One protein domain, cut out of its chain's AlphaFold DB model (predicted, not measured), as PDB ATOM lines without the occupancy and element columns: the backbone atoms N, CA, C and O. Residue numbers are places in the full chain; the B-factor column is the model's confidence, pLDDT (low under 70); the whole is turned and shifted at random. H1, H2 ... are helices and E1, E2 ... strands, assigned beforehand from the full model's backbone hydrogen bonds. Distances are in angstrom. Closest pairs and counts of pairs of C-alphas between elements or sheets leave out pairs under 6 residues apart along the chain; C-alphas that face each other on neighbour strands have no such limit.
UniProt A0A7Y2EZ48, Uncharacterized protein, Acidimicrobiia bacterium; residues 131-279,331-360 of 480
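AT A GLANCE: This is residues 131 to 279 and 331 to 360 of the 480 residues of an uncharacterized protein of Acidimicrobiia bacterium (UniProt A0A7Y2EZ48). Two antiparallel sheets lie face to face as a sandwich: five strands in the order E4, E1, E11, E10, E9, curled like part of a barrel, and four in the order E3, E2, E5, E6. The small hairpin of E7 and E8 turns off from E6, H1 packs beside edge strand E3, and H2 crosses the larger sheet over E1. The 179 printed residues have two named helices and eleven named strands, in the order E1 to E5, H1, E6 to E11, H2; the class is mixed, helices and strands. The whole is compact, with a radius of gyration of the C-alphas of 16.0 A, and rounded, spanning 45 by 39 by 31 A.

IN THESE COORDINATES: Find C-alpha 135 at (61.675, 4.324, -45.273), where E1, residues 135 to 144, begins its 25.8 A. In the same sheet look for E11, 331 to 339, 26.0 A; E10, 271 to 276, 17.2 A; E9, 260 to 264, 13.2 A; and E4, 189 to 191. In the other, E2, 149 to 158, runs 30.1 A from C-alpha 149 at (32.917, 0.684, -51.499), with E5, 195 to 204, 28.9 A; E3, 170 to 173; and E6, 239 to 242. E7 is 244 to 247 and E8 250 to 256. H1, 220 to 229, is 14.3 A long; H2, 345 to 358, runs 20.0 A to C-alpha 358 at (52.742, -15.958, -51.174).

HOW THE PARTS SIT: In the larger sheet, strongly twisted, look for N 138 and O 336, 2.8 A, between E1 and E11; N 274 and O 333, 2.9 A, between E10 and E11; N 263 and O 273, 2.9 A, in the hairpin E9 and E10; and N 137 and O 189, 2.8 A, between E1 and E4. The two sheets form the sandwich, face to face: the parts of them that face each other are 10.0 A apart centre to centre, and their best planes are 12 degrees apart. In the smaller sheet, N 153 and O 200 of E2 and E5 are 2.9 A apart, N 172 and O 152 of the hairpin E2 and E3 2.8 A, and N 201 and O 241 of E5 and E6 2.9 A. E6 runs on into E7 at 81 degrees; N 245 and O 255 join E7 and E8 within hydrogen-bond range, 2.7 A. H2 is on the larger sheet at a height of 10.6 A, across the strands at 63 degrees to E1 on the local plane; its closest C-alphas to E11 are Tyr 345 and His 338, 5.8 A. H1 is on the smaller sheet; the C-alphas of Ala 227 and Met 171 of E3 are closest, 5.0 A. In H1 and H2 every O i to N i+4 pair is within hydrogen-bond range.

THE WHOLE: The C-alphas of Ser 216 and Ala 249 are farthest apart, 47.4 A. Residues 280 to 330 are not printed; C-alphas 279 and 331 are 11.7 A apart across this cut. The long links are E2 to E3, E3 to E4 and E5 to H1. Mean pLDDT of the printed part is 82.6; 27 residues are under 70, among them 177 to 187 and 213 to 219.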
ATOM      1  N   ALA A 131      57.687  12.654 -44.943       93.31
ATOM      2  CA  ALA A 131      58.684  11.634 -44.658       93.31
ATOM      3  C   ALA A 131      59.981  12.324 -44.220       93.31
ATOM      4  O   ALA A 131      60.592  13.043 -45.006       93.31
ATOM      5  N   ARG A 132      60.404  12.167 -42.963       92.19
ATOM      6  CA  ARG A 132      61.642  12.824 -42.473       92.19
ATOM      7  C   ARG A 132      62.888  11.980 -42.671       92.19
ATOM      8  O   ARG A 132      63.996  12.489 -42.558       92.19
ATOM      9  N   GLU A 133      62.679  10.702 -42.933       94.19
ATOM     10  CA  GLU A 133      63.712   9.697 -43.114       94.19
ATOM     11  C   GLU A 133      63.295   8.835 -44.293       94.19
ATOM     12  O   GLU A 133      62.105   8.711 -44.597       94.19
ATOM     13  N   ASP A 134      64.286   8.233 -44.929       94.38
ATOM     14  CA  ASP A 134      64.064   7.223 -45.943       94.38
ATOM     15  C   ASP A 134      63.407   6.003 -45.300       94.38
ATOM     16  O   ASP A 134      63.849   5.536 -44.246       94.38
ATOM     17  N   GLY A 135      62.361   5.445 -45.903       93.81
ATOM     18  CA  GLY A 135      61.675   4.324 -45.273       93.81
ATOM     19  C   GLY A 135      60.516   3.735 -46.052       93.81
ATOM     20  O   GLY A 135      60.078   4.247 -47.080       93.81
ATOM     21  N   ILE A 136      60.013   2.620 -45.522       92.25
ATOM     22  CA  ILE A 136      58.810   1.965 -46.032       92.25
ATOM     23  C   ILE A 136      57.598   2.535 -45.304       92.25
ATOM     24  O   ILE A 136      57.525   2.485 -44.076       92.25
ATOM     25  N   ILE A 137      56.624   3.011 -46.067       91.44
ATOM     26  CA  ILE A 137      55.326   3.431 -45.553       91.44
ATOM     27  C   ILE A 137      54.461   2.190 -45.363       91.44
ATOM     28  O   ILE A 137      54.175   1.438 -46.298       91.44
ATOM     29  N   GLU A 138      54.020   1.999 -44.129       88.75
ATOM     30  CA  GLU A 138      52.933   1.109 -43.774       88.75
ATOM     31  C   GLU A 138      51.670   1.929 -43.550       88.75
ATOM     32  O   GLU A 138      51.672   2.906 -42.805       88.75
ATOM     33  N   VAL A 139      50.578   1.488 -44.160       87.38
ATOM     34  CA  VAL A 139      49.244   2.002 -43.876       87.38
ATOM     35  C   VAL A 139      48.446   0.881 -43.211       87.38
ATOM     36  O   VAL A 139      48.649  -0.300 -43.491       87.38
ATOM     37  N   SER A 140      47.586   1.226 -42.266       83.81
ATOM     38  CA  SER A 140      46.734   0.283 -41.545       83.81
ATOM     39  C   SER A 140      45.331   0.870 -41.430       83.81
ATOM     40  O   SER A 140      45.178   1.909 -40.786       83.81
ATOM     41  N   PRO A 141      44.304   0.257 -42.040       78.94
ATOM     42  CA  PRO A 141      42.929   0.693 -41.840       78.94
ATOM     43  C   PRO A 141      42.514   0.436 -40.388       78.94
ATOM     44  O   PRO A 141      42.618  -0.686 -39.894       78.94
ATOM     45  N   ASN A 142      42.062   1.480 -39.694       77.56
ATOM     46  CA  ASN A 142      41.572   1.380 -38.316       77.56
ATOM     47  C   ASN A 142      40.054   1.172 -38.300       77.56
ATOM     48  O   ASN A 142      39.548   0.307 -37.586       77.56
ATOM     49  N   ASN A 143      39.333   1.966 -39.097       75.75
ATOM     50  CA  ASN A 143      37.899   1.842 -39.312       75.75
ATOM     51  C   ASN A 143      37.573   2.171 -40.769       75.75
ATOM     52  O   ASN A 143      38.099   3.133 -41.320       75.75
ATOM     53  N   MET A 144      36.718   1.368 -41.387       72.56
ATOM     54  CA  MET A 144      36.172   1.636 -42.713       72.56
ATOM     55  C   MET A 144      34.751   1.109 -42.746       72.56
ATOM     56  O   MET A 144      34.553  -0.100 -42.571       72.56
ATOM     57  N   THR A 145      33.775   1.987 -42.971       67.81
ATOM     58  CA  THR A 145      32.370   1.571 -43.000       67.81
ATOM     59  C   THR A 145      32.144   0.518 -44.096       67.81
ATOM     60  O   THR A 145      32.461   0.760 -45.259       67.81
ATOM     61  N   PRO A 146      31.639  -0.687 -43.758       57.19
ATOM     62  CA  PRO A 146      31.508  -1.793 -44.713       57.19
ATOM     63  C   PRO A 146      30.615  -1.488 -45.916       57.19
ATOM     64  O   PRO A 146      30.777  -2.106 -46.965       57.19
ATOM     65  N   ASP A 147      29.678  -0.559 -45.742       60.62
ATOM     66  CA  ASP A 147      28.651  -0.233 -46.727       60.62
ATOM     67  C   ASP A 147      29.147   0.762 -47.789       60.62
ATOM     68  O   ASP A 147      28.478   0.951 -48.804       60.62
ATOM     69  N   GLU A 148      30.332   1.350 -47.592       68.38
ATOM     70  CA  GLU A 148      30.984   2.211 -48.572       68.38
ATOM     71  C   GLU A 148      32.080   1.416 -49.294       68.38
ATOM     72  O   GLU A 148      33.000   0.843 -48.689       68.38
ATOM     73  N   CYS A 149      31.941   1.312 -50.616       83.00
ATOM     74  CA  CYS A 149      32.917   0.684 -51.499       83.00
ATOM     75  C   CYS A 149      34.069   1.662 -51.728       83.00
ATOM     76  O   CYS A 149      34.182   2.296 -52.773       83.00
ATOM     77  N   ALA A 150      34.887   1.805 -50.687       86.50
ATOM     78  CA  ALA A 150      35.946   2.788 -50.611       86.50
ATOM     79  C   ALA A 150      37.330   2.193 -50.898       86.50
ATOM     80  O   ALA A 150      37.651   1.084 -50.464       86.50
ATOM     81  N   ALA A 151      38.167   2.970 -51.577       89.75
ATOM     82  CA  ALA A 151      39.576   2.691 -51.806       89.75
ATOM     83  C   ALA A 151      40.453   3.804 -51.224       89.75
ATOM     84  O   ALA A 151      40.003   4.934 -51.016       89.75
ATOM     85  N   ILE A 152      41.720   3.478 -50.970       91.31
ATOM     86  CA  ILE A 152      42.728   4.464 -50.580       91.31
ATOM     87  C   ILE A 152      43.802   4.526 -51.643       91.31
ATOM     88  O   ILE A 152      44.398   3.504 -51.991       91.31
ATOM     89  N   PHE A 153      44.092   5.751 -52.059       94.12
ATOM     90  CA  PHE A 153      45.215   6.072 -52.914       94.12
ATOM     91  C   PHE A 153      46.301   6.801 -52.139       94.12
ATOM     92  O   PHE A 153      46.033   7.515 -51.169       94.12
ATOM     93  N   PHE A 154      47.530   6.627 -52.592       94.38
ATOM     94  CA  PHE A 154      48.713   7.311 -52.115       94.38
ATOM     95  C   PHE A 154      49.332   8.126 -53.236       94.38
ATOM     96  O   PHE A 154      49.356   7.702 -54.387       94.38
ATOM     97  N   GLN A 155      49.893   9.273 -52.881       93.19
ATOM     98  CA  GLN A 155      50.681  10.067 -53.801       93.19
ATOM     99  C   GLN A 155      51.853  10.712 -53.062       93.19
ATOM    100  O   GLN A 155      51.679  11.335 -52.011       93.19
ATOM    101  N   ALA A 156      53.046  10.561 -53.626       91.50
ATOM    102  CA  ALA A 156      54.278  11.143 -53.115       91.50
ATOM    103  C   ALA A 156      54.632  12.419 -53.885       91.50
ATOM    104  O   ALA A 156      54.611  12.449 -55.110       91.50
ATOM    105  N   TYR A 157      55.027  13.459 -53.166       89.56
ATOM    106  CA  TYR A 157      55.437  14.747 -53.708       89.56
ATOM    107  C   TYR A 157      56.858  15.043 -53.218       89.56
ATOM    108  O   TYR A 157      57.036  15.601 -52.129       89.56
ATOM    109  N   PRO A 158      57.897  14.651 -53.975       85.06
ATOM    110  CA  PRO A 158      59.264  15.015 -53.633       85.06
ATOM    111  C   PRO A 158      59.402  16.543 -53.580       85.06
ATOM    112  O   PRO A 158      58.913  17.246 -54.469       85.06
ATOM    113  N   ILE A 159      60.061  17.084 -52.550       76.50
ATOM    114  CA  ILE A 159      60.303  18.531 -52.478       76.50
ATOM    115  C   ILE A 159      61.108  18.975 -53.703       76.50
ATOM    116  O   ILE A 159      62.162  18.422 -54.012       76.50
ATOM    117  N   GLY A 160      60.607  20.003 -54.390       76.62
ATOM    118  CA  GLY A 160      61.222  20.532 -55.608       76.62
ATOM    119  C   GLY A 160      60.884  19.754 -56.881       76.62
ATOM    120  O   GLY A 160      61.434  20.082 -57.932       76.62
ATOM    121  N   ALA A 161      59.988  18.761 -56.817       78.25
ATOM    122  CA  ALA A 161      59.444  18.127 -58.011       78.25
ATOM    123  C   ALA A 161      58.715  19.154 -58.892       78.25
ATOM    124  O   ALA A 161      58.043  20.062 -58.398       78.25
ATOM    125  N   ASP A 162      58.856  19.003 -60.208       80.94
ATOM    126  CA  ASP A 162      58.110  19.796 -61.182       80.94
ATOM    127  C   ASP A 162      56.613  19.462 -61.058       80.94
ATOM    128  O   ASP A 162      56.259  18.291 -61.231       80.94
ATOM    129  N   PRO A 163      55.725  20.446 -60.804       77.88
ATOM    130  CA  PRO A 163      54.281  20.220 -60.738       77.88
ATOM    131  C   PRO A 163      53.709  19.533 -61.985       77.88
ATOM    132  O   PRO A 163      52.704  18.836 -61.898       77.88
ATOM    133  N   ALA A 164      54.353  19.696 -63.148       80.50
ATOM    134  CA  ALA A 164      53.941  19.040 -64.388       80.50
ATOM    135  C   ALA A 164      54.270  17.536 -64.442       80.50
ATOM    136  O   ALA A 164      53.759  16.843 -65.317       80.50
ATOM    137  N   ASN A 165      55.126  17.044 -63.542       83.69
ATOM    138  CA  ASN A 165      55.625  15.667 -63.509       83.69
ATOM    139  C   ASN A 165      55.377  15.000 -62.146       83.69
ATOM    140  O   ASN A 165      56.175  14.173 -61.702       83.69
ATOM    141  N   LEU A 166      54.301  15.383 -61.460       83.00
ATOM    142  CA  LEU A 166      53.901  14.715 -60.227       83.00
ATOM    143  C   LEU A 166      53.441  13.282 -60.536       83.00
ATOM    144  O   LEU A 166      52.761  13.075 -61.544       83.00
ATOM    145  N   PRO A 167      53.806  12.292 -59.701       86.00
ATOM    146  CA  PRO A 167      53.358  10.921 -59.900       86.00
ATOM    147  C   PRO A 167      51.836  10.849 -59.776       86.00
ATOM    148  O   PRO A 167      51.236  11.584 -58.990       86.00
ATOM    149  N   GLU A 168      51.211   9.969 -60.553       89.69
ATOM    150  CA  GLU A 168      49.780   9.701 -60.426       89.69
ATOM    151  C   GLU A 168      49.477   9.019 -59.077       89.69
ATOM    152  O   GLU A 168      50.350   8.348 -58.521       89.69
ATOM    153  N   PRO A 169      48.267   9.194 -58.515       92.88
ATOM    154  CA  PRO A 169      47.863   8.464 -57.322       92.88
ATOM    155  C   PRO A 169      47.883   6.944 -57.546       92.88
ATOM    156  O   PRO A 169      47.295   6.439 -58.499       92.88
ATOM    157  N   GLU A 170      48.507   6.207 -56.633       92.44
ATOM    158  CA  GLU A 170      48.575   4.743 -56.653       92.44
ATOM    159  C   GLU A 170      47.588   4.151 -55.648       92.44
ATOM    160  O   GLU A 170      47.536   4.588 -54.496       92.44
ATOM    161  N   MET A 171      46.811   3.140 -56.043       91.25
ATOM    162  CA  MET A 171      45.900   2.469 -55.115       91.25
ATOM    163  C   MET A 171      46.695   1.594 -54.139       91.25
ATOM    164  O   MET A 171      47.446   0.707 -54.530       91.25
ATOM    165  N   ILE A 172      46.494   1.802 -52.839       88.38
ATOM    166  CA  ILE A 172      47.172   1.039 -51.773       88.38
ATOM    167  C   ILE A 172      46.204   0.169 -50.978       88.38
ATOM    168  O   ILE A 172      46.602  -0.775 -50.285       88.38
ATOM    169  N   TYR A 173      44.916   0.477 -51.094       86.00
ATOM    170  CA  TYR A 173      43.828  -0.273 -50.504       86.00
ATOM    171  C   TYR A 173      42.664  -0.317 -51.489       86.00
ATOM    172  O   TYR A 173      42.078   0.721 -51.784       86.00
ATOM    173  N   ALA A 174      42.343  -1.506 -51.991       83.06
ATOM    174  CA  ALA A 174      41.235  -1.707 -52.913       83.06
ATOM    175  C   ALA A 174      39.899  -1.800 -52.171       83.06
ATOM    176  O   ALA A 174      39.828  -2.293 -51.041       83.06
ATOM    177  N   SER A 175      38.831  -1.397 -52.855       77.50
ATOM    178  CA  SER A 175      37.459  -1.558 -52.381       77.50
ATOM    179  C   SER A 175      37.090  -3.046 -52.315       77.50
ATOM    180  O   SER A 175      36.939  -3.716 -53.339       77.50
ATOM    181  N   TRP A 176      36.983  -3.605 -51.101       70.44
ATOM    182  CA  TRP A 176      36.712  -5.035 -50.893       70.44
ATOM    183  C   TRP A 176      35.845  -5.335 -49.645       70.44
ATOM    184  O   TRP A 176      36.018  -4.760 -48.572       70.44
ATOM    185  N   ASP A 177      34.929  -6.307 -49.779       57.09
ATOM    186  CA  ASP A 177      34.051  -6.899 -48.742       57.09
ATOM    187  C   ASP A 177      34.756  -7.856 -47.743       57.09
ATOM    188  O   ASP A 177      34.100  -8.607 -47.014       57.09
ATOM    189  N   GLY A 178      36.090  -7.916 -47.737       59.09
ATOM    190  CA  GLY A 178      36.854  -8.783 -46.833       59.09
ATOM    191  C   GLY A 178      36.716  -8.387 -45.360       59.09
ATOM    192  O   GLY A 178      36.141  -7.355 -45.026       59.09
ATOM    193  N   ASP A 179      37.278  -9.190 -44.451       54.72
ATOM    194  CA  ASP A 179      37.457  -8.762 -43.058       54.72
ATOM    195  C   ASP A 179      38.429  -7.570 -43.020       54.72
ATOM    196  O   ASP A 179      39.651  -7.736 -43.011       54.72
ATOM    197  N   ARG A 180      37.866  -6.357 -43.050       56.09
ATOM    198  CA  ARG A 180      38.602  -5.092 -43.165       56.09
ATOM    199  C   ARG A 180      39.498  -4.805 -41.951       56.09
ATOM    200  O   ARG A 180      40.409  -3.992 -42.042       56.09
ATOM    201  N   GLN A 181      39.294  -5.511 -40.832       47.41
ATOM    202  CA  GLN A 181      40.161  -5.428 -39.647       47.41
ATOM    203  C   GLN A 181      41.429  -6.287 -39.773       47.41
ATOM    204  O   GLN A 181      42.382  -6.084 -39.023       47.41
ATOM    205  N   SER A 182      41.458  -7.248 -40.705       47.91
ATOM    206  CA  SER A 182      42.635  -8.076 -41.006       47.91
ATOM    207  C   SER A 182      43.220  -7.823 -42.401       47.91
ATOM    208  O   SER A 182      44.244  -8.415 -42.762       47.91
ATOM    209  N   SER A 183      42.620  -6.917 -43.182       51.81
ATOM    210  CA  SER A 183      43.161  -6.462 -44.460       51.81
ATOM    211  C   SER A 183      44.372  -5.555 -44.229       51.81
ATOM    212  O   SER A 183      44.262  -4.332 -44.215       51.81
ATOM    213  N   GLU A 184      45.544  -6.160 -44.021       57.28
ATOM    214  CA  GLU A 184      46.808  -5.425 -44.126       57.28
ATOM    215  C   GLU A 184      46.910  -4.821 -45.531       57.28
ATOM    216  O   GLU A 184      46.474  -5.439 -46.514       57.28
ATOM    217  N   VAL A 185      47.515  -3.641 -45.604       59.56
ATOM    218  CA  VAL A 185      47.676  -2.876 -46.837       59.56
ATOM    219  C   VAL A 185      48.368  -3.680 -47.923       59.56
ATOM    220  O   VAL A 185      49.201  -4.558 -47.682       59.56
ATOM    221  N   LEU A 186      47.904  -3.430 -49.140       66.25
ATOM    222  CA  LEU A 186      48.131  -4.300 -50.277       66.25
ATOM    223  C   LEU A 186      49.491  -4.013 -50.921       66.25
ATOM    224  O   LEU A 186      50.151  -4.934 -51.397       66.25
ATOM    225  N   GLN A 187      49.970  -2.776 -50.827       69.62
ATOM    226  CA  GLN A 187      51.229  -2.345 -51.417       69.62
ATOM    227  C   GLN A 187      52.101  -1.638 -50.381       69.62
ATOM    228  O   GLN A 187      51.647  -0.761 -49.651       69.62
ATOM    229  N   SER A 188      53.366  -2.044 -50.294       73.75
ATOM    230  CA  SER A 188      54.373  -1.268 -49.580       73.75
ATOM    231  C   SER A 188      54.851  -0.144 -50.477       73.75
ATOM    232  O   SER A 188      55.199  -0.399 -51.628       73.75
ATOM    233  N   MET A 189      54.938   1.058 -49.933       87.06
ATOM    234  CA  MET A 189      55.504   2.197 -50.645       87.06
ATOM    235  C   MET A 189      56.803   2.594 -49.978       87.06
ATOM    236  O   MET A 189      56.979   2.390 -48.775       87.06
ATOM    237  N   TYR A 190      57.702   3.178 -50.751       90.19
ATOM    238  CA  TYR A 190      58.916   3.770 -50.227       90.19
ATOM    239  C   TYR A 190      58.837   5.278 -50.375       90.19
ATOM    240  O   TYR A 190      58.386   5.781 -51.402       90.19
ATOM    241  N   ALA A 191      59.270   5.989 -49.345       91.88
ATOM    242  CA  ALA A 191      59.421   7.429 -49.395       91.88
ATOM    243  C   ALA A 191      60.838   7.805 -48.995       91.88
ATOM    244  O   ALA A 191      61.406   7.230 -48.065       91.88
ATOM    245  N   THR A 192      61.382   8.785 -49.706       92.06
ATOM    246  CA  THR A 192      62.640   9.425 -49.349       92.06
ATOM    247  C   THR A 192      62.396  10.561 -48.365       92.06
ATOM    248  O   THR A 192      61.327  11.190 -48.357       92.06
ATOM    249  N   ALA A 193      63.405  10.857 -47.557       92.25
ATOM    250  CA  ALA A 193      63.419  11.994 -46.661       92.25
ATOM    251  C   ALA A 193      63.130  13.301 -47.422       92.25
ATOM    252  O   ALA A 193      63.650  13.558 -48.506       92.25
ATOM    253  N   GLY A 194      62.285  14.141 -46.834       89.88
ATOM    254  CA  GLY A 194      61.778  15.363 -47.443       89.88
ATOM    255  C   GLY A 194      60.591  15.157 -48.387       89.88
ATOM    256  O   GLY A 194      60.097  16.139 -48.919       89.88
ATOM    257  N   THR A 195      60.084  13.945 -48.608       90.88
ATOM    258  CA  THR A 195      58.899  13.759 -49.465       90.88
ATOM    259  C   THR A 195      57.618  14.146 -48.724       90.88
ATOM    260  O   THR A 195      57.345  13.626 -47.641       90.88
ATOM    261  N   GLN A 196      56.804  15.025 -49.315       92.38
ATOM    262  CA  GLN A 196      55.441  15.298 -48.859       92.38
ATOM    263  C   GLN A 196      54.525  14.169 -49.339       92.38
ATOM    264  O   GLN A 196      54.450  13.863 -50.522       92.38
ATOM    265  N   LEU A 197      53.827  13.524 -48.421       93.62
ATOM    266  CA  LEU A 197      52.912  12.422 -48.683       93.62
ATOM    267  C   LEU A 197      51.481  12.956 -48.703       93.62
ATOM    268  O   LEU A 197      51.137  13.872 -47.949       93.62
ATOM    269  N   ASN A 198      50.637  12.362 -49.537       94.31
ATOM    270  CA  ASN A 198      49.201  12.595 -49.533       94.31
ATOM    271  C   ASN A 198      48.454  11.271 -49.698       94.31
ATOM    272  O   ASN A 198      48.938  10.341 -50.341       94.31
ATOM    273  N   PHE A 199      47.259  11.206 -49.122       94.81
ATOM    274  CA  PHE A 199      46.391  10.035 -49.164       94.81
ATOM    275  C   PHE A 199      44.997  10.470 -49.570       94.81
ATOM    276  O   PHE A 199      44.559  11.546 -49.185       94.81
ATOM    277  N   TRP A 200      44.311   9.662 -50.360       94.31
ATOM    278  CA  TRP A 200      43.019  10.026 -50.920       94.31
ATOM    279  C   TRP A 200      42.042   8.903 -50.614       94.31
ATOM    280  O   TRP A 200      42.332   7.746 -50.910       94.31
ATOM    281  N   LEU A 201      40.902   9.242 -50.024       92.38
ATOM    282  CA  LEU A 201      39.773   8.332 -49.908       92.38
ATOM    283  C   LEU A 201      38.922   8.485 -51.167       92.38
ATOM    284  O   LEU A 201      38.429   9.577 -51.447       92.38
ATOM    285  N   ALA A 202      38.759   7.408 -51.921       91.56
ATOM    286  CA  ALA A 202      37.864   7.375 -53.066       91.56
ATOM    287  C   ALA A 202      36.653   6.506 -52.730       91.56
ATOM    288  O   ALA A 202      36.813   5.416 -52.183       91.56
ATOM    289  N   ILE A 203      35.453   7.002 -53.013       88.38
ATOM    290  CA  ILE A 203      34.184   6.356 -52.678       88.38
ATOM    291  C   ILE A 203      33.428   6.094 -53.972       88.38
ATOM    292  O   ILE A 203      33.154   7.013 -54.744       88.38
ATOM    293  N   ASP A 204      33.063   4.835 -54.173       88.44
ATOM    294  CA  ASP A 204      32.159   4.395 -55.224       88.44
ATOM    295  C   ASP A 204      30.843   3.947 -54.572       88.44
ATOM    296  O   ASP A 204      30.764   2.930 -53.886       88.44
ATOM    297  N   SER A 205      29.781   4.722 -54.762       84.44
ATOM    298  CA  SER A 205      28.473   4.475 -54.143       84.44
ATOM    299  C   SER A 205      27.761   3.273 -54.757       84.44
ATOM    300  O   SER A 205      26.788   2.770 -54.186       84.44
ATOM    301  N   ASN A 206      28.171   2.852 -55.955       85.56
ATOM    302  CA  ASN A 206      27.529   1.779 -56.704       85.56
ATOM    303  C   ASN A 206      28.327   0.462 -56.662       85.56
ATOM    304  O   ASN A 206      27.778  -0.585 -57.021       85.56
ATOM    305  N   CYS A 207      29.554   0.504 -56.135       84.94
ATOM    306  CA  CYS A 207      30.459  -0.633 -55.993       84.94
ATOM    307  C   CYS A 207      30.849  -1.287 -57.332       84.94
ATOM    308  O   CYS A 207      31.092  -2.498 -57.364       84.94
ATOM    309  N   SER A 208      30.880  -0.525 -58.430       87.62
ATOM    310  CA  SER A 208      31.425  -0.950 -59.721       87.62
ATOM    311  C   SER A 208      32.919  -1.252 -59.663       87.62
ATOM    312  O   SER A 208      33.337  -2.234 -60.271       87.62
ATOM    313  N   GLU A 209      33.682  -0.484 -58.884       86.88
ATOM    314  CA  GLU A 209      35.134  -0.642 -58.692       86.88
ATOM    315  C   GLU A 209      35.480  -1.633 -57.580       86.88
ATOM    316  O   GLU A 209      36.630  -1.812 -57.178       86.88
ATOM    317  N   ARG A 210      34.464  -2.296 -57.025       81.94
ATOM    318  CA  ARG A 210      34.683  -3.294 -55.992       81.94
ATOM    319  C   ARG A 210      35.289  -4.546 -56.608       81.94
ATOM    320  O   ARG A 210      34.715  -5.142 -57.520       81.94
ATOM    321  N   VAL A 211      36.369  -5.034 -56.002       80.81
ATOM    322  CA  VAL A 211      36.968  -6.320 -56.371       80.81
ATOM    323  C   VAL A 211      35.894  -7.409 -56.272       80.81
ATOM    324  O   VAL A 211      35.320  -7.636 -55.202       80.81
ATOM    325  N   ASP A 212      35.582  -8.076 -57.390       72.19
ATOM    326  CA  ASP A 212      34.561  -9.127 -57.404       72.19
ATOM    327  C   ASP A 212      35.075 -10.368 -56.672       72.19
ATOM    328  O   ASP A 212      35.885 -11.159 -57.166       72.19
ATOM    329  N   VAL A 213      34.563 -10.545 -55.459       63.47
ATOM    330  CA  VAL A 213      34.917 -11.641 -54.563       63.47
ATOM    331  C   VAL A 213      33.833 -12.711 -54.537       63.47
ATOM    332  O   VAL A 213      33.458 -13.240 -53.493       63.47
ATOM    333  N   SER A 214      33.327 -13.085 -55.714       56.31
ATOM    334  CA  SER A 214      32.312 -14.136 -55.876       56.31
ATOM    335  C   SER A 214      32.767 -15.536 -55.428       56.31
ATOM    336  O   SER A 214      31.971 -16.478 -55.411       56.31
ATOM    337  N   SER A 215      34.048 -15.719 -55.099       51.19
ATOM    338  CA  SER A 215      34.571 -16.943 -54.502       51.19
ATOM    339  C   SER A 215      34.946 -16.672 -53.049       51.19
ATOM    340  O   SER A 215      35.533 -15.642 -52.732       51.19
ATOM    341  N   SER A 216      34.675 -17.623 -52.155       47.59
ATOM    342  CA  SER A 216      35.101 -17.633 -50.742       47.59
ATOM    343  C   SER A 216      36.634 -17.700 -50.554       47.59
ATOM    344  O   SER A 216      37.132 -18.280 -49.592       47.59
ATOM    345  N   GLN A 217      37.371 -17.213 -51.548       45.69
ATOM    346  CA  GLN A 217      38.791 -17.325 -51.809       45.69
ATOM    347  C   GLN A 217      39.332 -16.066 -52.500       45.69
ATOM    348  O   GLN A 217      40.426 -16.126 -53.061       45.69
ATOM    349  N   ALA A 218      38.622 -14.934 -52.437       51.22
ATOM    350  CA  ALA A 218      39.303 -13.661 -52.585       51.22
ATOM    351  C   ALA A 218      40.277 -13.505 -51.428       51.22
ATOM    352  O   ALA A 218      39.959 -13.105 -50.313       51.22
ATOM    353  N   THR A 219      41.464 -14.025 -51.677       67.94
ATOM    354  CA  THR A 219      42.619 -13.890 -50.825       67.94
ATOM    355  C   THR A 219      43.051 -12.439 -50.944       67.94
ATOM    356  O   THR A 219      42.893 -11.839 -52.007       67.94
ATOM    357  N   GLY A 220      43.643 -11.866 -49.894       74.19
ATOM    358  CA  GLY A 220      44.214 -10.517 -49.973       74.19
ATOM    359  C   GLY A 220      45.132 -10.304 -51.188       74.19
ATOM    360  O   GLY A 220      45.342  -9.170 -51.578       74.19
ATOM    361  N   CYS A 221      45.609 -11.376 -51.835       80.56
ATOM    362  CA  CYS A 221      46.335 -11.367 -53.101       80.56
ATOM    363  C   CYS A 221      45.545 -10.877 -54.326       80.56
ATOM    364  O   CYS A 221      46.144 -10.249 -55.187       80.56
ATOM    365  N   GLN A 222      44.239 -11.152 -54.441       81.56
ATOM    366  CA  GLN A 222      43.437 -10.635 -55.564       81.56
ATOM    367  C   GLN A 222      43.243  -9.129 -55.442       81.56
ATOM    368  O   GLN A 222      43.543  -8.417 -56.387       81.56
ATOM    369  N   ALA A 223      42.850  -8.658 -54.255       80.06
ATOM    370  CA  ALA A 223      42.799  -7.230 -53.961       80.06
ATOM    371  C   ALA A 223      44.169  -6.571 -54.191       80.06
ATOM    372  O   ALA A 223      44.250  -5.468 -54.710       80.06
ATOM    373  N   ARG A 224      45.263  -7.273 -53.863       82.56
ATOM    374  CA  ARG A 224      46.630  -6.809 -54.123       82.56
ATOM    375  C   ARG A 224      46.963  -6.636 -55.592       82.56
ATOM    376  O   ARG A 224      47.621  -5.669 -55.951       82.56
ATOM    377  N   ALA A 225      46.594  -7.621 -56.402       84.31
ATOM    378  CA  ALA A 225      46.805  -7.562 -57.836       84.31
ATOM    379  C   ALA A 225      45.975  -6.429 -58.442       84.31
ATOM    380  O   ALA A 225      46.506  -5.674 -59.240       84.31
ATOM    381  N   ASP A 226      44.729  -6.285 -57.992       86.00
ATOM    382  CA  ASP A 226      43.831  -5.214 -58.410       86.00
ATOM    383  C   ASP A 226      44.407  -3.830 -58.083       86.00
ATOM    384  O   ASP A 226      44.644  -3.052 -58.995       86.00
ATOM    385  N   ALA A 227      44.787  -3.580 -56.824       86.81
ATOM    386  CA  ALA A 227      45.394  -2.314 -56.409       86.81
ATOM    387  C   ALA A 227      46.666  -1.962 -57.200       86.81
ATOM    388  O   ALA A 227      46.843  -0.819 -57.608       86.81
ATOM    389  N   ARG A 228      47.533  -2.950 -57.461       85.94
ATOM    390  CA  ARG A 228      48.769  -2.750 -58.237       85.94
ATOM    391  C   ARG A 228      48.492  -2.449 -59.712       85.94
ATOM    392  O   ARG A 228      49.207  -1.660 -60.318       85.94
ATOM    393  N   ASP A 229      47.532  -3.155 -60.306       88.38
ATOM    394  CA  ASP A 229      47.264  -3.086 -61.744       88.38
ATOM    395  C   ASP A 229      46.259  -1.963 -62.089       88.38
ATOM    396  O   ASP A 229      46.056  -1.660 -63.268       88.38
ATOM    397  N   TYR A 230      45.646  -1.338 -61.077       91.12
ATOM    398  CA  TYR A 230      44.706  -0.233 -61.224       91.12
ATOM    399  C   TYR A 230      45.409   1.046 -61.694       91.12
ATOM    400  O   TYR A 230      46.434   1.460 -61.155       91.12
ATOM    401  N   THR A 231      44.833   1.694 -62.704       93.81
ATOM    402  CA  THR A 231      45.257   3.015 -63.184       93.81
ATOM    403  C   THR A 231      44.239   4.033 -62.705       93.81
ATOM    404  O   THR A 231      43.052   3.846 -62.944       93.81
ATOM    405  N   PHE A 232      44.691   5.091 -62.033       93.94
ATOM    406  CA  PHE A 232      43.789   6.076 -61.449       93.94
ATOM    407  C   PHE A 232      42.989   6.835 -62.513       93.94
ATOM    408  O   PHE A 232      43.553   7.594 -63.300       93.94
ATOM    409  N   ASP A 233      41.668   6.667 -62.483       94.81
ATOM    410  CA  ASP A 233      40.715   7.482 -63.230       94.81
ATOM    411  C   ASP A 233      39.717   8.104 -62.242       94.81
ATOM    412  O   ASP A 233      39.001   7.380 -61.545       94.81
ATOM    413  N   PRO A 234      39.657   9.442 -62.116       92.06
ATOM    414  CA  PRO A 234      38.724  10.073 -61.198       92.06
ATOM    415  C   PRO A 234      37.251   9.846 -61.567       92.06
ATOM    416  O   PRO A 234      36.406   9.983 -60.686       92.06
ATOM    417  N   ASP A 235      36.937   9.508 -62.824       94.31
ATOM    418  CA  ASP A 235      35.560   9.253 -63.270       94.31
ATOM    419  C   ASP A 235      35.018   7.891 -62.786       94.31
ATOM    420  O   ASP A 235      33.802   7.677 -62.816       94.31
ATOM    421  N   ASP A 236      35.888   6.997 -62.305       92.69
ATOM    422  CA  ASP A 236      35.502   5.707 -61.714       92.69
ATOM    423  C   ASP A 236      34.888   5.864 -60.307       92.69
ATOM    424  O   ASP A 236      34.236   4.953 -59.794       92.69
ATOM    425  N   TRP A 237      35.069   7.029 -59.674       91.44
ATOM    426  CA  TRP A 237      34.692   7.281 -58.283       91.44
ATOM    427  C   TRP A 237      33.641   8.387 -58.187       91.44
ATOM    428  O   TRP A 237      33.779   9.466 -58.763       91.44
ATOM    429  N   ASP A 238      32.599   8.171 -57.383       89.62
ATOM    430  CA  ASP A 238      31.574   9.195 -57.140       89.62
ATOM    431  C   ASP A 238      32.116  10.362 -56.301       89.62
ATOM    432  O   ASP A 238      31.629  11.495 -56.385       89.62
ATOM    433  N   ALA A 239      33.105  10.077 -55.454       89.12
ATOM    434  CA  ALA A 239      33.714  11.040 -54.558       89.12
ATOM    435  C   ALA A 239      35.195  10.735 -54.339       89.12
ATOM    436  O   ALA A 239      35.581   9.597 -54.089       89.12
ATOM    437  N   ILE A 240      36.014  11.787 -54.355       91.25
ATOM    438  CA  ILE A 240      37.446  11.722 -54.080       91.25
ATOM    439  C   ILE A 240      37.787  12.772 -53.027       91.25
ATOM    440  O   ILE A 240      37.496  13.959 -53.186       91.25
ATOM    441  N   LEU A 241      38.386  12.315 -51.935       91.44
ATOM    442  CA  LEU A 241      38.618  13.082 -50.723       91.44
ATOM    443  C   LEU A 241      40.102  13.050 -50.352       91.44
ATOM    444  O   LEU A 241      40.554  12.100 -49.705       91.44
ATOM    445  N   PRO A 242      40.885  14.074 -50.721       93.38
ATOM    446  CA  PRO A 242      42.285  14.124 -50.339       93.38
ATOM    447  C   PRO A 242      42.430  14.396 -48.837       93.38
ATOM    448  O   PRO A 242      41.649  15.131 -48.230       93.38
ATOM    449  N   ALA A 243      43.461  13.820 -48.232       93.75
ATOM    450  CA  ALA A 243      43.874  14.109 -46.870       93.75
ATOM    451  C   ALA A 243      44.440  15.524 -46.775       93.75
ATOM    452  O   ALA A 243      44.128  16.242 -45.824       93.75
ATOM    453  N   LEU A 244      45.226  15.925 -47.777       92.44
ATOM    454  CA  LEU A 244      45.756  17.270 -47.929       92.44
ATOM    455  C   LEU A 244      45.331  17.888 -49.268       92.44
ATOM    456  O   LEU A 244      45.520  17.301 -50.331       92.44
ATOM    457  N   GLU A 245      44.802  19.104 -49.222       89.75
ATOM    458  CA  GLU A 245      44.676  19.998 -50.366       89.75
ATOM    459  C   GLU A 245      46.036  20.653 -50.629       89.75
ATOM    460  O   GLU A 245      46.514  21.488 -49.854       89.75
ATOM    461  N   ILE A 246      46.672  20.241 -51.722       82.88
ATOM    462  CA  ILE A 246      47.974  20.736 -52.159       82.88
ATOM    463  C   ILE A 246      47.744  21.667 -53.349       82.88
ATOM    464  O   ILE A 246      47.224  21.249 -54.381       82.88
ATOM    465  N   GLU A 247      48.114  22.938 -53.211       74.81
ATOM    466  CA  GLU A 247      48.084  23.873 -54.335       74.81
ATOM    467  C   GLU A 247      49.291  23.585 -55.242       74.81
ATOM    468  O   GLU A 247      50.424  23.562 -54.763       74.81
ATOM    469  N   GLU A 248      49.068  23.383 -56.547       62.53
ATOM    470  CA  GLU A 248      50.098  22.976 -57.529       62.53
ATOM    471  C   GLU A 248      51.374  23.843 -57.506       62.53
ATOM    472  O   GLU A 248      52.445  23.389 -57.897       62.53
ATOM    473  N   ALA A 249      51.274  25.096 -57.052       62.44
ATOM    474  CA  ALA A 249      52.393  26.031 -56.989       62.44
ATOM    475  C   ALA A 249      53.194  25.977 -55.676       62.44
ATOM    476  O   ALA A 249      54.294  26.528 -55.628       62.44
ATOM    477  N   ASP A 250      52.651  25.377 -54.614       70.69
ATOM    478  CA  ASP A 250      53.291  25.374 -53.303       70.69
ATOM    479  C   ASP A 250      52.927  24.132 -52.480       70.69
ATOM    480  O   ASP A 250      52.100  24.155 -51.565       70.69
ATOM    481  N   ILE A 251      53.629  23.039 -52.782       67.06
ATOM    482  CA  ILE A 251      53.605  21.784 -52.016       67.06
ATOM    483  C   ILE A 251      53.906  21.976 -50.524       67.06
ATOM    484  O   ILE A 251      53.478  21.162 -49.710       67.06
ATOM    485  N   THR A 252      54.589  23.060 -50.142       66.56
ATOM    486  CA  THR A 252      54.885  23.365 -48.734       66.56
ATOM    487  C   THR A 252      53.707  24.011 -48.000       66.56
ATOM    488  O   THR A 252      53.712  24.081 -46.772       66.56
ATOM    489  N   GLN A 253      52.671  24.437 -48.730       73.19
ATOM    490  CA  GLN A 253      51.432  24.998 -48.188       73.19
ATOM    491  C   GLN A 253      50.285  23.988 -48.115       73.19
ATOM    492  O   GLN A 253      49.128  24.407 -48.027       73.19
ATOM    493  N   ALA A 254      50.578  22.685 -48.137       83.00
ATOM    494  CA  ALA A 254      49.569  21.642 -48.006       83.00
ATOM    495  C   ALA A 254      48.628  21.931 -46.819       83.00
ATOM    496  O   ALA A 254      49.067  22.167 -45.690       83.00
ATOM    497  N   LYS A 255      47.325  21.972 -47.095       86.44
ATOM    498  CA  LYS A 255      46.275  22.236 -46.102       86.44
ATOM    499  C   LYS A 255      45.514  20.954 -45.863       86.44
ATOM    500  O   LYS A 255      45.363  20.161 -46.777       86.44
ATOM    501  N   GLU A 256      44.980  20.763 -44.667       87.44
ATOM    502  CA  GLU A 256      44.027  19.679 -44.443       87.44
ATOM    503  C   GLU A 256      42.870  19.754 -45.449       87.44
ATOM    504  O   GLU A 256      42.223  20.798 -45.567       87.44
ATOM    505  N   GLY A 257      42.605  18.656 -46.154       88.25
ATOM    506  CA  GLY A 257      41.500  18.575 -47.100       88.25
ATOM    507  C   GLY A 257      40.158  18.816 -46.422       88.25
ATOM    508  O   GLY A 257      39.983  18.535 -45.240       88.25
ATOM    509  N   THR A 258      39.187  19.362 -47.146       84.06
ATOM    510  CA  THR A 258      37.915  19.827 -46.567       84.06
ATOM    511  C   THR A 258      37.207  18.782 -45.695       84.06
ATOM    512  O   THR A 258      36.610  19.155 -44.689       84.06
ATOM    513  N   TRP A 259      37.297  17.498 -46.043       85.19
ATOM    514  CA  TRP A 259      36.601  16.392 -45.371       85.19
ATOM    515  C   TRP A 259      37.518  15.475 -44.565       85.19
ATOM    516  O   TRP A 259      37.055  14.458 -44.062       85.19
ATOM    517  N   SER A 260      38.802  15.808 -44.460       87.88
ATOM    518  CA  SER A 260      39.789  15.002 -43.749       87.88
ATOM    519  C   SER A 260      40.179  15.629 -42.413       87.88
ATOM    520  O   SER A 260      39.999  16.829 -42.200       87.88
ATOM    521  N   TYR A 261      40.740  14.828 -41.517       87.06
ATOM    522  CA  TYR A 261      41.451  15.282 -40.331       87.06
ATOM    523  C   TYR A 261      42.766  14.510 -40.220       87.06
ATOM    524  O   TYR A 261      42.773  13.277 -40.205       87.06
ATOM    525  N   VAL A 262      43.887  15.231 -40.203       89.31
ATOM    526  CA  VAL A 262      45.238  14.658 -40.243       89.31
ATOM    527  C   VAL A 262      45.952  14.987 -38.945       89.31
ATOM    528  O   VAL A 262      46.283  16.143 -38.677       89.31
ATOM    529  N   LEU A 263      46.234  13.954 -38.160       85.38
ATOM    530  CA  LEU A 263      46.880  14.070 -36.862       85.38
ATOM    531  C   LEU A 263      48.240  13.374 -36.880       85.38
ATOM    532  O   LEU A 263      48.329  12.192 -37.195       85.38
ATOM    533  N   GLN A 264      49.296  14.095 -36.514       86.25
ATOM    534  CA  GLN A 264      50.611  13.504 -36.274       86.25
ATOM    535  C   GLN A 264      50.701  12.978 -34.839       86.25
ATOM    536  O   GLN A 264      50.200  13.615 -33.909       86.25
ATOM    537  N   ASP A 265      51.354  11.833 -34.657       83.56
ATOM    538  CA  ASP A 265      51.677  11.312 -33.331       83.56
ATOM    539  C   ASP A 265      52.697  12.250 -32.639       83.56
ATOM    540  O   ASP A 265      53.769  12.529 -33.188       83.56
ATOM    541  N   PRO A 266      52.400  12.768 -31.430       75.56
ATOM    542  CA  PRO A 266      53.281  13.708 -30.735       75.56
ATOM    543  C   PRO A 266      54.587  13.068 -30.237       75.56
ATOM    544  O   PRO A 266      55.556  13.772 -29.944       75.56
ATOM    545  N   SER A 267      54.619  11.741 -30.102       81.44
ATOM    546  CA  SER A 267      55.773  10.959 -29.658       81.44
ATOM    547  C   SER A 267      56.604  10.393 -30.811       81.44
ATOM    548  O   SER A 267      57.804  10.178 -30.632       81.44
ATOM    549  N   ASP A 268      55.997  10.208 -31.986       86.00
ATOM    550  CA  ASP A 268      56.659   9.701 -33.184       86.00
ATOM    551  C   ASP A 268      56.255  10.495 -34.436       86.00
ATOM    552  O   ASP A 268      55.189  10.327 -35.019       86.00
ATOM    553  N   ARG A 269      57.169  11.340 -34.915       87.00
ATOM    554  CA  ARG A 269      56.919  12.218 -36.068       87.00
ATOM    555  C   ARG A 269      56.815  11.479 -37.402       87.00
ATOM    556  O   ARG A 269      56.520  12.136 -38.399       87.00
ATOM    557  N   GLN A 270      57.069  10.172 -37.421       90.38
ATOM    558  CA  GLN A 270      56.920   9.283 -38.573       90.38
ATOM    559  C   GLN A 270      55.599   8.497 -38.527       90.38
ATOM    560  O   GLN A 270      55.407   7.554 -39.300       90.38
ATOM    561  N   GLN A 271      54.698   8.851 -37.605       91.12
ATOM    562  CA  GLN A 271      53.383   8.246 -37.474       91.12
ATOM    563  C   GLN A 271      52.274   9.291 -37.571       91.12
ATOM    564  O   GLN A 271      52.358  10.392 -37.019       91.12
ATOM    565  N   TRP A 272      51.220   8.929 -38.297       92.00
ATOM    566  CA  TRP A 272      50.064   9.785 -38.518       92.00
ATOM    567  C   TRP A 272      48.774   8.976 -38.482       92.00
ATOM    568  O   TRP A 272      48.749   7.792 -38.811       92.00
ATOM    569  N   SER A 273      47.682   9.645 -38.148       89.50
ATOM    570  CA  SER A 273      46.324   9.160 -38.333       89.50
ATOM    571  C   SER A 273      45.611  10.095 -39.291       89.50
ATOM    572  O   SER A 273      45.657  11.315 -39.120       89.50
ATOM    573  N   ILE A 274      44.925   9.525 -40.274       90.88
ATOM    574  CA  ILE A 274      44.054  10.270 -41.178       90.88
ATOM    575  C   ILE A 274      42.653   9.727 -41.023       90.88
ATOM    576  O   ILE A 274      42.450   8.512 -41.051       90.88
ATOM    577  N   THR A 275      41.700  10.629 -40.861       87.81
ATOM    578  CA  THR A 275      40.286  10.294 -40.835       87.81
ATOM    579  C   THR A 275      39.513  11.130 -41.844       87.81
ATOM    580  O   THR A 275      39.930  12.239 -42.173       87.81
ATOM    581  N   TRP A 276      38.405  10.599 -42.353       87.25
ATOM    582  CA  TRP A 276      37.525  11.277 -43.301       87.25
ATOM    583  C   TRP A 276      36.063  11.171 -42.876       87.25
ATOM    584  O   TRP A 276      35.644  10.163 -42.307       87.25
ATOM    585  N   GLU A 277      35.314  12.222 -43.194       80.31
ATOM    586  CA  GLU A 277      33.876  12.347 -42.946       80.31
ATOM    587  C   GLU A 277      33.017  11.974 -44.145       80.31
ATOM    588  O   GLU A 277      33.408  12.199 -45.297       80.31
ATOM    589  N   ASP A 278      31.792  11.521 -43.864       71.00
ATOM    590  CA  ASP A 278      30.750  11.391 -44.876       71.00
ATOM    591  C   ASP A 278      30.399  12.780 -45.464       71.00
ATOM    592  O   ASP A 278      30.173  13.770 -44.754       71.00
ATOM    593  N   GLN A 279      30.359  12.883 -46.797       67.44
ATOM    594  CA  GLN A 279      30.108  14.163 -47.479       67.44
ATOM    595  C   GLN A 279      28.645  14.630 -47.399       67.44
ATOM    596  O   GLN A 279      28.337  15.785 -47.715       67.44
ATOM    597  N   HIS A 331      35.774   6.562 -41.725       81.75
ATOM    598  CA  HIS A 331      36.954   6.144 -42.473       81.75
ATOM    599  C   HIS A 331      38.199   6.658 -41.779       81.75
ATOM    600  O   HIS A 331      38.402   7.862 -41.659       81.75
ATOM    601  N   SER A 332      39.048   5.748 -41.319       85.31
ATOM    602  CA  SER A 332      40.285   6.090 -40.635       85.31
ATOM    603  C   SER A 332      41.408   5.116 -40.947       85.31
ATOM    604  O   SER A 332      41.224   3.894 -40.962       85.31
ATOM    605  N   ILE A 333      42.600   5.671 -41.140       87.25
ATOM    606  CA  ILE A 333      43.845   4.928 -41.299       87.25
ATOM    607  C   ILE A 333      44.911   5.433 -40.341       87.25
ATOM    608  O   ILE A 333      44.985   6.621 -40.037       87.25
ATOM    609  N   SER A 334      45.771   4.516 -39.921       88.69
ATOM    610  CA  SER A 334      47.072   4.823 -39.341       88.69
ATOM    611  C   SER A 334      48.142   4.684 -40.413       88.69
ATOM    612  O   SER A 334      48.083   3.783 -41.251       88.69
ATOM    613  N   ILE A 335      49.138   5.552 -40.363       91.50
ATOM    614  CA  ILE A 335      50.305   5.550 -41.234       91.50
ATOM    615  C   ILE A 335      51.534   5.475 -40.343       91.50
ATOM    616  O   ILE A 335      51.623   6.158 -39.324       91.50
ATOM    617  N   THR A 336      52.493   4.644 -40.724       91.69
ATOM    618  CA  THR A 336      53.782   4.516 -40.047       91.69
ATOM    619  C   THR A 336      54.880   4.423 -41.088       91.69
ATOM    620  O   THR A 336      54.865   3.523 -41.927       91.69
ATOM    621  N   LEU A 337      55.854   5.327 -41.029       94.00
ATOM    622  CA  LEU A 337      57.074   5.222 -41.817       94.00
ATOM    623  C   LEU A 337      58.119   4.435 -41.021       94.00
ATOM    624  O   LEU A 337      58.629   4.868 -39.990       94.00
ATOM    625  N   HIS A 338      58.447   3.247 -41.522       92.88
ATOM    626  CA  HIS A 338      59.533   2.424 -41.006       92.88
ATOM    627  C   HIS A 338      60.835   2.880 -41.648       92.88
ATOM    628  O   HIS A 338      61.148   2.476 -42.769       92.88
ATOM    629  N   SER A 339      61.575   3.719 -40.927       93.81
ATOM    630  CA  SER A 339      62.880   4.231 -41.355       93.81
ATOM    631  C   SER A 339      63.851   3.108 -41.714       93.81
ATOM    632  O   SER A 339      63.884   2.088 -41.022       93.81
ATOM    633  N   THR A 340      64.671   3.297 -42.748       92.81
ATOM    634  CA  THR A 340      65.772   2.390 -43.126       92.81
ATOM    635  C   THR A 340      66.782   2.190 -41.996       92.81
ATOM    636  O   THR A 340      67.398   1.124 -41.902       92.81
ATOM    637  N   GLU A 341      66.897   3.163 -41.090       91.19
ATOM    638  CA  GLU A 341      67.757   3.105 -39.906       91.19
ATOM    639  C   GLU A 341      67.111   2.345 -38.730       91.19
ATOM    640  O   GLU A 341      67.789   1.969 -37.767       91.19
ATOM    641  N   SER A 342      65.803   2.070 -38.796       89.56
ATOM    642  CA  SER A 342      65.075   1.368 -37.738       89.56
ATOM    643  C   SER A 342      65.523  -0.094 -37.620       89.56
ATOM    644  O   SER A 342      65.576  -0.819 -38.621       89.56
ATOM    645  N   PRO A 343      65.732  -0.624 -36.398       88.12
ATOM    646  CA  PRO A 343      66.073  -2.036 -36.204       88.12
ATOM    647  C   PRO A 343      64.982  -2.993 -36.714       88.12
ATOM    648  O   PRO A 343      65.265  -4.160 -36.994       88.12
ATOM    649  N   ASN A 344      63.743  -2.512 -36.858       86.56
ATOM    650  CA  ASN A 344      62.618  -3.304 -37.351       86.56
ATOM    651  C   ASN A 344      62.481  -3.272 -38.882       86.56
ATOM    652  O   ASN A 344      61.750  -4.102 -39.428       86.56
ATOM    653  N   TYR A 345      63.209  -2.390 -39.577       89.69
ATOM    654  CA  TYR A 345      63.099  -2.193 -41.024       89.69
ATOM    655  C   TYR A 345      63.262  -3.492 -41.807       89.69
ATOM    656  O   TYR A 345      62.379  -3.888 -42.563       89.69
ATOM    657  N   LYS A 346      64.358  -4.227 -41.571       88.50
ATOM    658  CA  LYS A 346      64.623  -5.489 -42.279       88.50
ATOM    659  C   LYS A 346      63.569  -6.554 -41.988       88.50
ATOM    660  O   LYS A 346      63.228  -7.323 -42.883       88.50
ATOM    661  N   GLY A 347      63.027  -6.586 -40.770       89.31
ATOM    662  CA  GLY A 347      61.920  -7.479 -40.425       89.31
ATOM    663  C   GLY A 347      60.650  -7.139 -41.205       89.31
ATOM    664  O   GLY A 347      59.997  -8.040 -41.735       89.31
ATOM    665  N   LYS A 348      60.342  -5.845 -41.336       87.88
ATOM    666  CA  LYS A 348      59.188  -5.360 -42.098       87.88
ATOM    667  C   LYS A 348      59.351  -5.581 -43.603       87.88
ATOM    668  O   LYS A 348      58.459  -6.134 -44.238       87.88
ATOM    669  N   GLN A 349      60.514  -5.251 -44.159       87.44
ATOM    670  CA  GLN A 349      60.854  -5.521 -45.557       87.44
ATOM    671  C   GLN A 349      60.687  -7.017 -45.876       87.44
ATOM    672  O   GLN A 349      60.051  -7.388 -46.859       87.44
ATOM    673  N   GLN A 350      61.182  -7.905 -45.008       88.19
ATOM    674  CA  GLN A 350      61.039  -9.353 -45.191       88.19
ATOM    675  C   GLN A 350      59.589  -9.842 -45.108       88.19
ATOM    676  O   GLN A 350      59.233 -10.763 -45.847       88.19
ATOM    677  N   SER A 351      58.752  -9.271 -44.234       86.69
ATOM    678  CA  SER A 351      57.345  -9.678 -44.140       86.69
ATOM    679  C   SER A 351      56.554  -9.283 -45.389       86.69
ATOM    680  O   SER A 351      55.771 -10.093 -45.890       86.69
ATOM    681  N   ILE A 352      56.833  -8.104 -45.949       83.56
ATOM    682  CA  ILE A 352      56.270  -7.629 -47.220       83.56
ATOM    683  C   ILE A 352      56.674  -8.562 -48.368       83.56
ATOM    684  O   ILE A 352      55.807  -9.115 -49.048       83.56
ATOM    685  N   LEU A 353      57.976  -8.826 -48.523       84.62
ATOM    686  CA  LEU A 353      58.502  -9.721 -49.563       84.62
ATOM    687  C   LEU A 353      57.926 -11.143 -49.448       84.62
ATOM    688  O   LEU A 353      57.637 -11.805 -50.447       84.62
ATOM    689  N   ALA A 354      57.749 -11.645 -48.222       86.50
ATOM    690  CA  ALA A 354      57.143 -12.953 -47.986       86.50
ATOM    691  C   ALA A 354      55.668 -12.997 -48.420       86.50
ATOM    692  O   ALA A 354      55.210 -14.033 -48.912       86.50
ATOM    693  N   ARG A 355      54.940 -11.886 -48.265       83.25
ATOM    694  CA  ARG A 355      53.540 -11.745 -48.680       83.25
ATOM    695  C   ARG A 355      53.398 -11.602 -50.197       83.25
ATOM    696  O   ARG A 355      52.610 -12.338 -50.779       83.25
ATOM    697  N   GLN A 356      54.218 -10.780 -50.851       84.00
ATOM    698  CA  GLN A 356      54.313 -10.731 -52.324       84.00
ATOM    699  C   GLN A 356      54.531 -12.132 -52.912       84.00
ATOM    700  O   GLN A 356      53.792 -12.613 -53.774       84.00
ATOM    701  N   LYS A 357      55.497 -12.860 -52.340       86.25
ATOM    702  CA  LYS A 357      55.801 -14.231 -52.749       86.25
ATOM    703  C   LYS A 357      54.629 -15.191 -52.541       86.25
ATOM    704  O   LYS A 357      54.413 -16.065 -53.380       86.25
ATOM    705  N   SER A 358      53.895 -15.082 -51.431       86.88
ATOM    706  CA  SER A 358      52.742 -15.958 -51.174       86.88
ATOM    707  C   SER A 358      51.580 -15.682 -52.134       86.88
ATOM    708  O   SER A 358      50.827 -16.606 -52.443       86.88
ATOM    709  N   CYS A 359      51.505 -14.462 -52.673       84.44
ATOM    710  CA  CYS A 359      50.587 -14.062 -53.736       84.44
ATOM    711  C   CYS A 359      51.050 -14.437 -55.153       84.44
ATOM    712  O   CYS A 359      50.300 -14.246 -56.106       84.44
ATOM    713  N   GLY A 360      52.233 -15.046 -55.300       86.75
ATOM    714  CA  GLY A 360      52.749 -15.507 -56.591       86.75
ATOM    715  C   GLY A 360      53.275 -14.386 -57.483       86.75
ATOM    716  O   GLY A 360      53.344 -14.555 -58.699       86.75
TER     717      GLY A 360